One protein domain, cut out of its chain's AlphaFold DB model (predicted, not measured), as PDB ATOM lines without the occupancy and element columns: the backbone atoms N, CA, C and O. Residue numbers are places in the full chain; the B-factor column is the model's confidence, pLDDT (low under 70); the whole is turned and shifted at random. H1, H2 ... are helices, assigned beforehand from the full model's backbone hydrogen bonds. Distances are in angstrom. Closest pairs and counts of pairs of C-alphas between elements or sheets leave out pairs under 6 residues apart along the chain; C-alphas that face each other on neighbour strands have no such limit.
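AT A GLANCE: This is residues 51 to 100 of the 123 residues of an uncharacterized protein of Sphaerosporella brunnea (UniProt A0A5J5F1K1). The longest helix, H2, sits in an open, strung-out chain: a long link leads from one of its ends to the short helix H1 at the far end of the shape, and another from its other end to the short helix H3. No helix packs on another. The 50 printed residues hold three named helices, H1, H2, H3 in chain order, and no named strand; the class is all helix, with 24 residues in named elements, under half. The whole is extended, radius of gyration of the C-alphas 15.4 A, and spans 44 by 22 by 14 A.

HOW THE PARTS SIT: H2, residues 70 to 84, is apart from H1, residues 52 to 56, and from H3, residues 97 to 100. H1 and H3 are apart too. Every O i to N i+4 pair is within hydrogen-bond range in H1, 8 of 11 in H2; H3 is too short for such a pair.

IN THESE COORDINATES: H2 runs 22.8 A, from C-alpha 70 at (204.247, 123.274, 113.901) to C-alpha 84 at (208.071, 110.999, 132.777). H1 measures 6.2 A and H3 5.0 A.

THE WHOLE: The C-alphas farthest apart, of Thr 51 and Glu 98, are 44.7 A apart. Both links are long; residues 93 to 98 stand free. The printed part has no cut. Residues 80 to 86 are under pLDDT 70.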
ATOM      1  N   THR A  51     205.260 149.583 117.382       86.31
ATOM      2  CA  THR A  51     204.084 149.911 116.568       86.31
ATOM      3  C   THR A  51     203.491 148.643 115.944       86.31
ATOM      4  O   THR A  51     204.140 147.601 115.892       86.31
ATOM      5  N   HIS A  52     202.236 148.702 115.482       81.06
ATOM      6  CA  HIS A  52     201.601 147.542 114.845       81.06
ATOM      7  C   HIS A  52     202.401 147.052 113.626       81.06
ATOM      8  O   HIS A  52     202.627 145.852 113.492       81.06
ATOM      9  N   ASP A  53     202.891 147.985 112.805       83.94
ATOM     10  CA  ASP A  53     203.706 147.670 111.632       83.94
ATOM     11  C   ASP A  53     205.064 147.080 112.031       83.94
ATOM     12  O   ASP A  53     205.509 146.112 111.420       83.94
ATOM     13  N   GLU A  54     205.702 147.592 113.087       84.00
ATOM     14  CA  GLU A  54     206.950 147.024 113.613       84.00
ATOM     15  C   GLU A  54     206.771 145.589 114.122       84.00
ATOM     16  O   GLU A  54     207.661 144.771 113.927       84.00
ATOM     17  N   ILE A  55     205.632 145.261 114.744       81.44
ATOM     18  CA  ILE A  55     205.327 143.897 115.209       81.44
ATOM     19  C   ILE A  55     205.043 142.966 114.026       81.44
ATOM     20  O   ILE A  55     205.443 141.803 114.051       81.44
ATOM     21  N   ALA A  56     204.358 143.458 112.991       81.50
ATOM     22  CA  ALA A  56     204.031 142.668 111.805       81.50
ATOM     23  C   ALA A  56     205.274 142.284 110.983       81.50
ATOM     24  O   ALA A  56     205.287 141.220 110.368       81.50
ATOM     25  N   HIS A  57     206.306 143.132 110.991       81.56
ATOM     26  CA  HIS A  57     207.593 142.886 110.330       81.56
ATOM     27  C   HIS A  57     208.663 142.347 111.288       81.56
ATOM     28  O   HIS A  57     209.826 142.247 110.900       81.56
ATOM     29  N   ASP A  58     208.307 142.035 112.539       83.62
ATOM     30  CA  ASP A  58     209.257 141.467 113.484       83.62
ATOM     31  C   ASP A  58     209.566 140.027 113.067       83.62
ATOM     32  O   ASP A  58     208.730 139.129 113.190       83.62
ATOM     33  N   ASP A  59     210.791 139.801 112.596       81.69
ATOM     34  CA  ASP A  59     211.291 138.461 112.303       81.69
ATOM     35  C   ASP A  59     211.237 137.567 113.547       81.69
ATOM     36  O   ASP A  59     211.134 136.346 113.423       81.69
ATOM     37  N   ASP A  60     211.224 138.164 114.743       81.69
ATOM     38  CA  ASP A  60     211.123 137.457 116.009       81.69
ATOM     39  C   ASP A  60     209.697 137.293 116.544       81.69
ATOM     40  O   ASP A  60     209.499 136.872 117.688       81.69
ATOM     41  N   ALA A  61     208.688 137.571 115.719       81.88
ATOM     42  CA  ALA A  61     207.305 137.313 116.073       81.88
ATOM     43  C   ALA A  61     207.073 135.822 116.374       81.88
ATOM     44  O   ALA A  61     207.519 134.933 115.646       81.88
ATOM     45  N   ALA A  62     206.285 135.547 117.418       76.56
ATOM     46  CA  ALA A  62     205.974 134.187 117.874       76.56
ATOM     47  C   ALA A  62     205.341 133.287 116.790       76.56
ATOM     48  O   ALA A  62     205.418 132.063 116.880       76.56
ATOM     49  N   TYR A  63     204.730 133.886 115.763       74.38
ATOM     50  CA  TYR A  63     204.061 133.190 114.661       74.38
ATOM     51  C   TYR A  63     204.780 133.344 113.315       74.38
ATOM     52  O   TYR A  63     204.158 133.155 112.272       74.38
ATOM     53  N   ASN A  64     206.070 133.700 113.308       83.81
ATOM     54  CA  ASN A  64     206.841 133.720 112.069       83.81
ATOM     55  C   ASN A  64     206.977 132.278 111.530       83.81
ATOM     56  O   ASN A  64     207.625 131.459 112.185       83.81
ATOM     57  N   PRO A  65     206.430 131.946 110.344       81.69
ATOM     58  CA  PRO A  65     206.472 130.585 109.802       81.69
ATOM     59  C   PRO A  65     207.894 130.101 109.487       81.69
ATOM     60  O   PRO A  65     208.123 128.899 109.400       81.69
ATOM     61  N   ASN A  66     208.858 131.016 109.337       84.44
ATOM     62  CA  ASN A  66     210.267 130.668 109.153       84.44
ATOM     63  C   ASN A  66     210.956 130.264 110.466       84.44
ATOM     64  O   ASN A  66     212.012 129.635 110.428       84.44
ATOM     65  N   ARG A  67     210.396 130.653 111.620       83.12
ATOM     66  CA  ARG A  67     210.957 130.373 112.951       83.12
ATOM     67  C   ARG A  67     210.172 129.313 113.718       83.12
ATOM     68  O   ARG A  67     210.786 128.492 114.390       83.12
ATOM     69  N   THR A  68     208.848 129.335 113.617       84.00
ATOM     70  CA  THR A  68     207.941 128.455 114.355       84.00
ATOM     71  C   THR A  68     207.338 127.446 113.384       84.00
ATOM     72  O   THR A  68     206.387 127.751 112.662       84.00
ATOM     73  N   ASN A  69     207.895 126.235 113.355       88.25
ATOM     74  CA  ASN A  69     207.368 125.128 112.559       88.25
ATOM     75  C   ASN A  69     206.464 124.248 113.441       88.25
ATOM     76  O   ASN A  69     206.939 123.735 114.457       88.25
ATOM     77  N   PRO A  70     205.184 124.037 113.077       85.56
ATOM     78  CA  PRO A  70     204.247 123.274 113.901       85.56
ATOM     79  C   PRO A  70     204.736 121.862 114.242       85.56
ATOM     80  O   PRO A  70     204.521 121.404 115.362       85.56
ATOM     81  N   GLU A  71     205.416 121.180 113.316       88.62
ATOM     82  CA  GLU A  71     205.907 119.816 113.554       88.62
ATOM     83  C   GLU A  71     207.080 119.790 114.543       88.62
ATOM     84  O   GLU A  71     207.160 118.899 115.392       88.62
ATOM     85  N   ASP A  72     207.957 120.795 114.486       86.69
ATOM     86  CA  ASP A  72     209.092 120.917 115.404       86.69
ATOM     87  C   ASP A  72     208.618 121.266 116.819       86.69
ATOM     88  O   ASP A  72     209.059 120.641 117.785       86.69
ATOM     89  N   GLU A  73     207.655 122.184 116.946       87.50
ATOM     90  CA  GLU A  73     207.013 122.526 118.223       87.50
ATOM     91  C   GLU A  73     206.277 121.325 118.822       87.50
ATOM     92  O   GLU A  73     206.375 121.035 120.020       87.50
ATOM     93  N   LYS A  74     205.589 120.555 117.973       87.38
ATOM     94  CA  LYS A  74     204.945 119.307 118.373       87.38
ATOM     95  C   LYS A  74     205.967 118.311 118.911       87.38
ATOM     96  O   LYS A  74     205.755 117.720 119.972       87.38
ATOM     97  N   HIS A  75     207.094 118.145 118.226       86.06
ATOM     98  CA  HIS A  75     208.181 117.290 118.692       86.06
ATOM     99  C   HIS A  75     208.818 117.793 119.994       86.06
ATOM    100  O   HIS A  75     209.115 116.975 120.868       86.06
ATOM    101  N   ALA A  76     209.020 119.102 120.143       86.12
ATOM    102  CA  ALA A  76     209.580 119.716 121.345       86.12
ATOM    103  C   ALA A  76     208.687 119.470 122.569       86.12
ATOM    104  O   ALA A  76     209.168 118.948 123.578       86.12
ATOM    105  N   ALA A  77     207.377 119.708 122.442       84.06
ATOM    106  CA  ALA A  77     206.397 119.424 123.491       84.06
ATOM    107  C   ALA A  77     206.406 117.943 123.919       84.06
ATOM    108  O   ALA A  77     206.291 117.626 125.103       84.06
ATOM    109  N   GLY A  78     206.601 117.022 122.967       83.38
ATOM    110  CA  GLY A  78     206.767 115.597 123.262       83.38
ATOM    111  C   GLY A  78     208.077 115.265 123.993       83.38
ATOM    112  O   GLY A  78     208.083 114.419 124.888       83.38
ATOM    113  N   ARG A  79     209.189 115.932 123.655       80.50
ATOM    114  CA  ARG A  79     210.505 115.695 124.282       80.50
ATOM    115  C   ARG A  79     210.532 116.095 125.754       80.50
ATOM    116  O   ARG A  79     211.079 115.345 126.560       80.50
ATOM    117  N   GLU A  80     209.925 117.224 126.113       67.44
ATOM    118  CA  GLU A  80     209.861 117.678 127.511       67.44
ATOM    119  C   GLU A  80     209.074 116.705 128.408       67.44
ATOM    120  O   GLU A  80     209.410 116.508 129.575       67.44
ATOM    121  N   GLN A  81     208.066 116.030 127.849       66.75
ATOM    122  CA  GLN A  81     207.240 115.045 128.558       66.75
ATOM    123  C   GLN A  81     207.871 113.645 128.629       66.75
ATOM    124  O   GLN A  81     207.568 112.866 129.542       66.75
ATOM    125  N   GLY A  82     208.801 113.339 127.718       56.53
ATOM    126  CA  GLY A  82     209.519 112.063 127.657       56.53
ATOM    127  C   GLY A  82     210.303 111.712 128.929       56.53
ATOM    128  O   GLY A  82     210.556 110.534 129.175       56.53
ATOM    129  N   LEU A  83     210.614 112.689 129.793       57.28
ATOM    130  CA  LEU A  83     211.243 112.449 131.099       57.28
ATOM    131  C   LEU A  83     210.345 111.699 132.102       57.28
ATOM    132  O   LEU A  83     210.856 111.138 133.071       57.28
ATOM    133  N   HIS A  84     209.029 111.646 131.873       57.97
ATOM    134  CA  HIS A  84     208.071 110.999 132.777       57.97
ATOM    135  C   HIS A  84     207.208 109.921 132.103       57.97
ATOM    136  O   HIS A  84     206.237 109.457 132.702       57.97
ATOM    137  N   GLY A  85     207.550 109.506 130.876       60.59
ATOM    138  CA  GLY A  85     206.772 108.517 130.115       60.59
ATOM    139  C   GLY A  85     205.379 109.007 129.703       60.59
ATOM    140  O   GLY A  85     204.528 108.197 129.338       60.59
ATOM    141  N   ALA A  86     205.135 110.316 129.784       66.56
ATOM    142  CA  ALA A  86     203.883 110.931 129.374       66.56
ATOM    143  C   ALA A  86     203.884 111.166 127.856       66.56
ATOM    144  O   ALA A  86     204.903 111.527 127.266       66.56
ATOM    145  N   GLN A  87     202.739 110.911 127.222       76.25
ATOM    146  CA  GLN A  87     202.539 111.170 125.799       76.25
ATOM    147  C   GLN A  87     202.506 112.678 125.523       76.25
ATOM    148  O   GLN A  87     202.228 113.476 126.417       76.25
ATOM    149  N   ASN A  88     202.754 113.072 124.272       83.69
ATOM    150  CA  ASN A  88     202.720 114.475 123.876       83.69
ATOM    151  C   ASN A  88     201.340 115.098 124.196       83.69
ATOM    152  O   ASN A  88     200.328 114.622 123.679       83.69
ATOM    153  N   PRO A  89     201.274 116.165 125.015       81.25
ATOM    154  CA  PRO A  89     200.012 116.774 125.436       81.25
ATOM    155  C   PRO A  89     199.234 117.392 124.273       81.25
ATOM    156  O   PRO A  89     198.038 117.628 124.403       81.25
ATOM    157  N   LEU A  90     199.892 117.648 123.140       87.50
ATOM    158  CA  LEU A  90     199.250 118.178 121.940       87.50
ATOM    159  C   LEU A  90     198.478 117.110 121.147       87.50
ATOM    160  O   LEU A  90     197.670 117.466 120.297       87.50
ATOM    161  N   GLU A  91     198.689 115.818 121.423       87.62
ATOM    162  CA  GLU A  91     197.984 114.713 120.747       87.62
ATOM    163  C   GLU A  91     196.630 114.392 121.386       87.62
ATOM    164  O   GLU A  91     195.784 113.728 120.786       87.62
ATOM    165  N   PHE A  92     196.413 114.856 122.617       85.19
ATOM    166  CA  PHE A  92     195.240 114.513 123.399       85.19
ATOM    167  C   PHE A  92     194.523 115.768 123.870       85.19
ATOM    168  O   PHE A  92     195.104 116.682 124.444       85.19
ATOM    169  N   SER A  93     193.207 115.790 123.691       82.69
ATOM    170  CA  SER A  93     192.379 116.839 124.284       82.69
ATOM    171  C   SER A  93     192.136 116.567 125.771       82.69
ATOM    172  O   SER A  93     192.171 115.415 126.212       82.69
ATOM    173  N   GLY A  94     191.763 117.595 126.539       80.31
ATOM    174  CA  GLY A  94     191.345 117.434 127.940       80.31
ATOM    175  C   GLY A  94     190.087 116.569 128.133       80.31
ATOM    176  O   GLY A  94     189.795 116.160 129.254       80.31
ATOM    177  N   ALA A  95     189.359 116.264 127.054       82.56
ATOM    178  CA  ALA A  95     188.237 115.331 127.060       82.56
ATOM    179  C   ALA A  95     188.670 113.865 126.883       82.56
ATOM    180  O   ALA A  95     187.842 112.971 127.031       82.56
ATOM    181  N   THR A  96     189.945 113.605 126.580       81.25
ATOM    182  CA  THR A  96     190.470 112.247 126.409       81.25
ATOM    183  C   THR A  96     190.637 111.602 127.787       81.25
ATOM    184  O   THR A  96     191.498 112.043 128.554       81.25
ATOM    185  N   PRO A  97     189.849 110.569 128.140       76.19
ATOM    186  CA  PRO A  97     189.816 110.044 129.507       76.19
ATOM    187  C   PRO A  97     191.179 109.548 130.004       76.19
ATOM    188  O   PRO A  97     191.505 109.716 131.175       76.19
ATOM    189  N   GLU A  98     192.002 109.002 129.105       74.62
ATOM    190  CA  GLU A  98     193.316 108.424 129.415       74.62
ATOM    191  C   GLU A  98     194.319 109.434 129.999       74.62
ATOM    192  O   GLU A  98     195.131 109.063 130.843       74.62
ATOM    193  N   VAL A  99     194.234 110.713 129.610       74.31
ATOM    194  CA  VAL A  99     195.136 111.789 130.078       74.31
ATOM    195  C   VAL A  99     194.432 112.866 130.908       74.31
ATOM    196  O   VAL A  99     195.081 113.653 131.593       74.31
ATOM    197  N   SER A 100     193.096 112.916 130.863       74.88
ATOM    198  CA  SER A 100     192.275 113.900 131.587       74.88
ATOM    199  C   SER A 100     192.315 113.690 133.103       74.88
ATOM    200  O   SER A 100     192.127 114.615 133.900       74.88
TER     201      SER A 100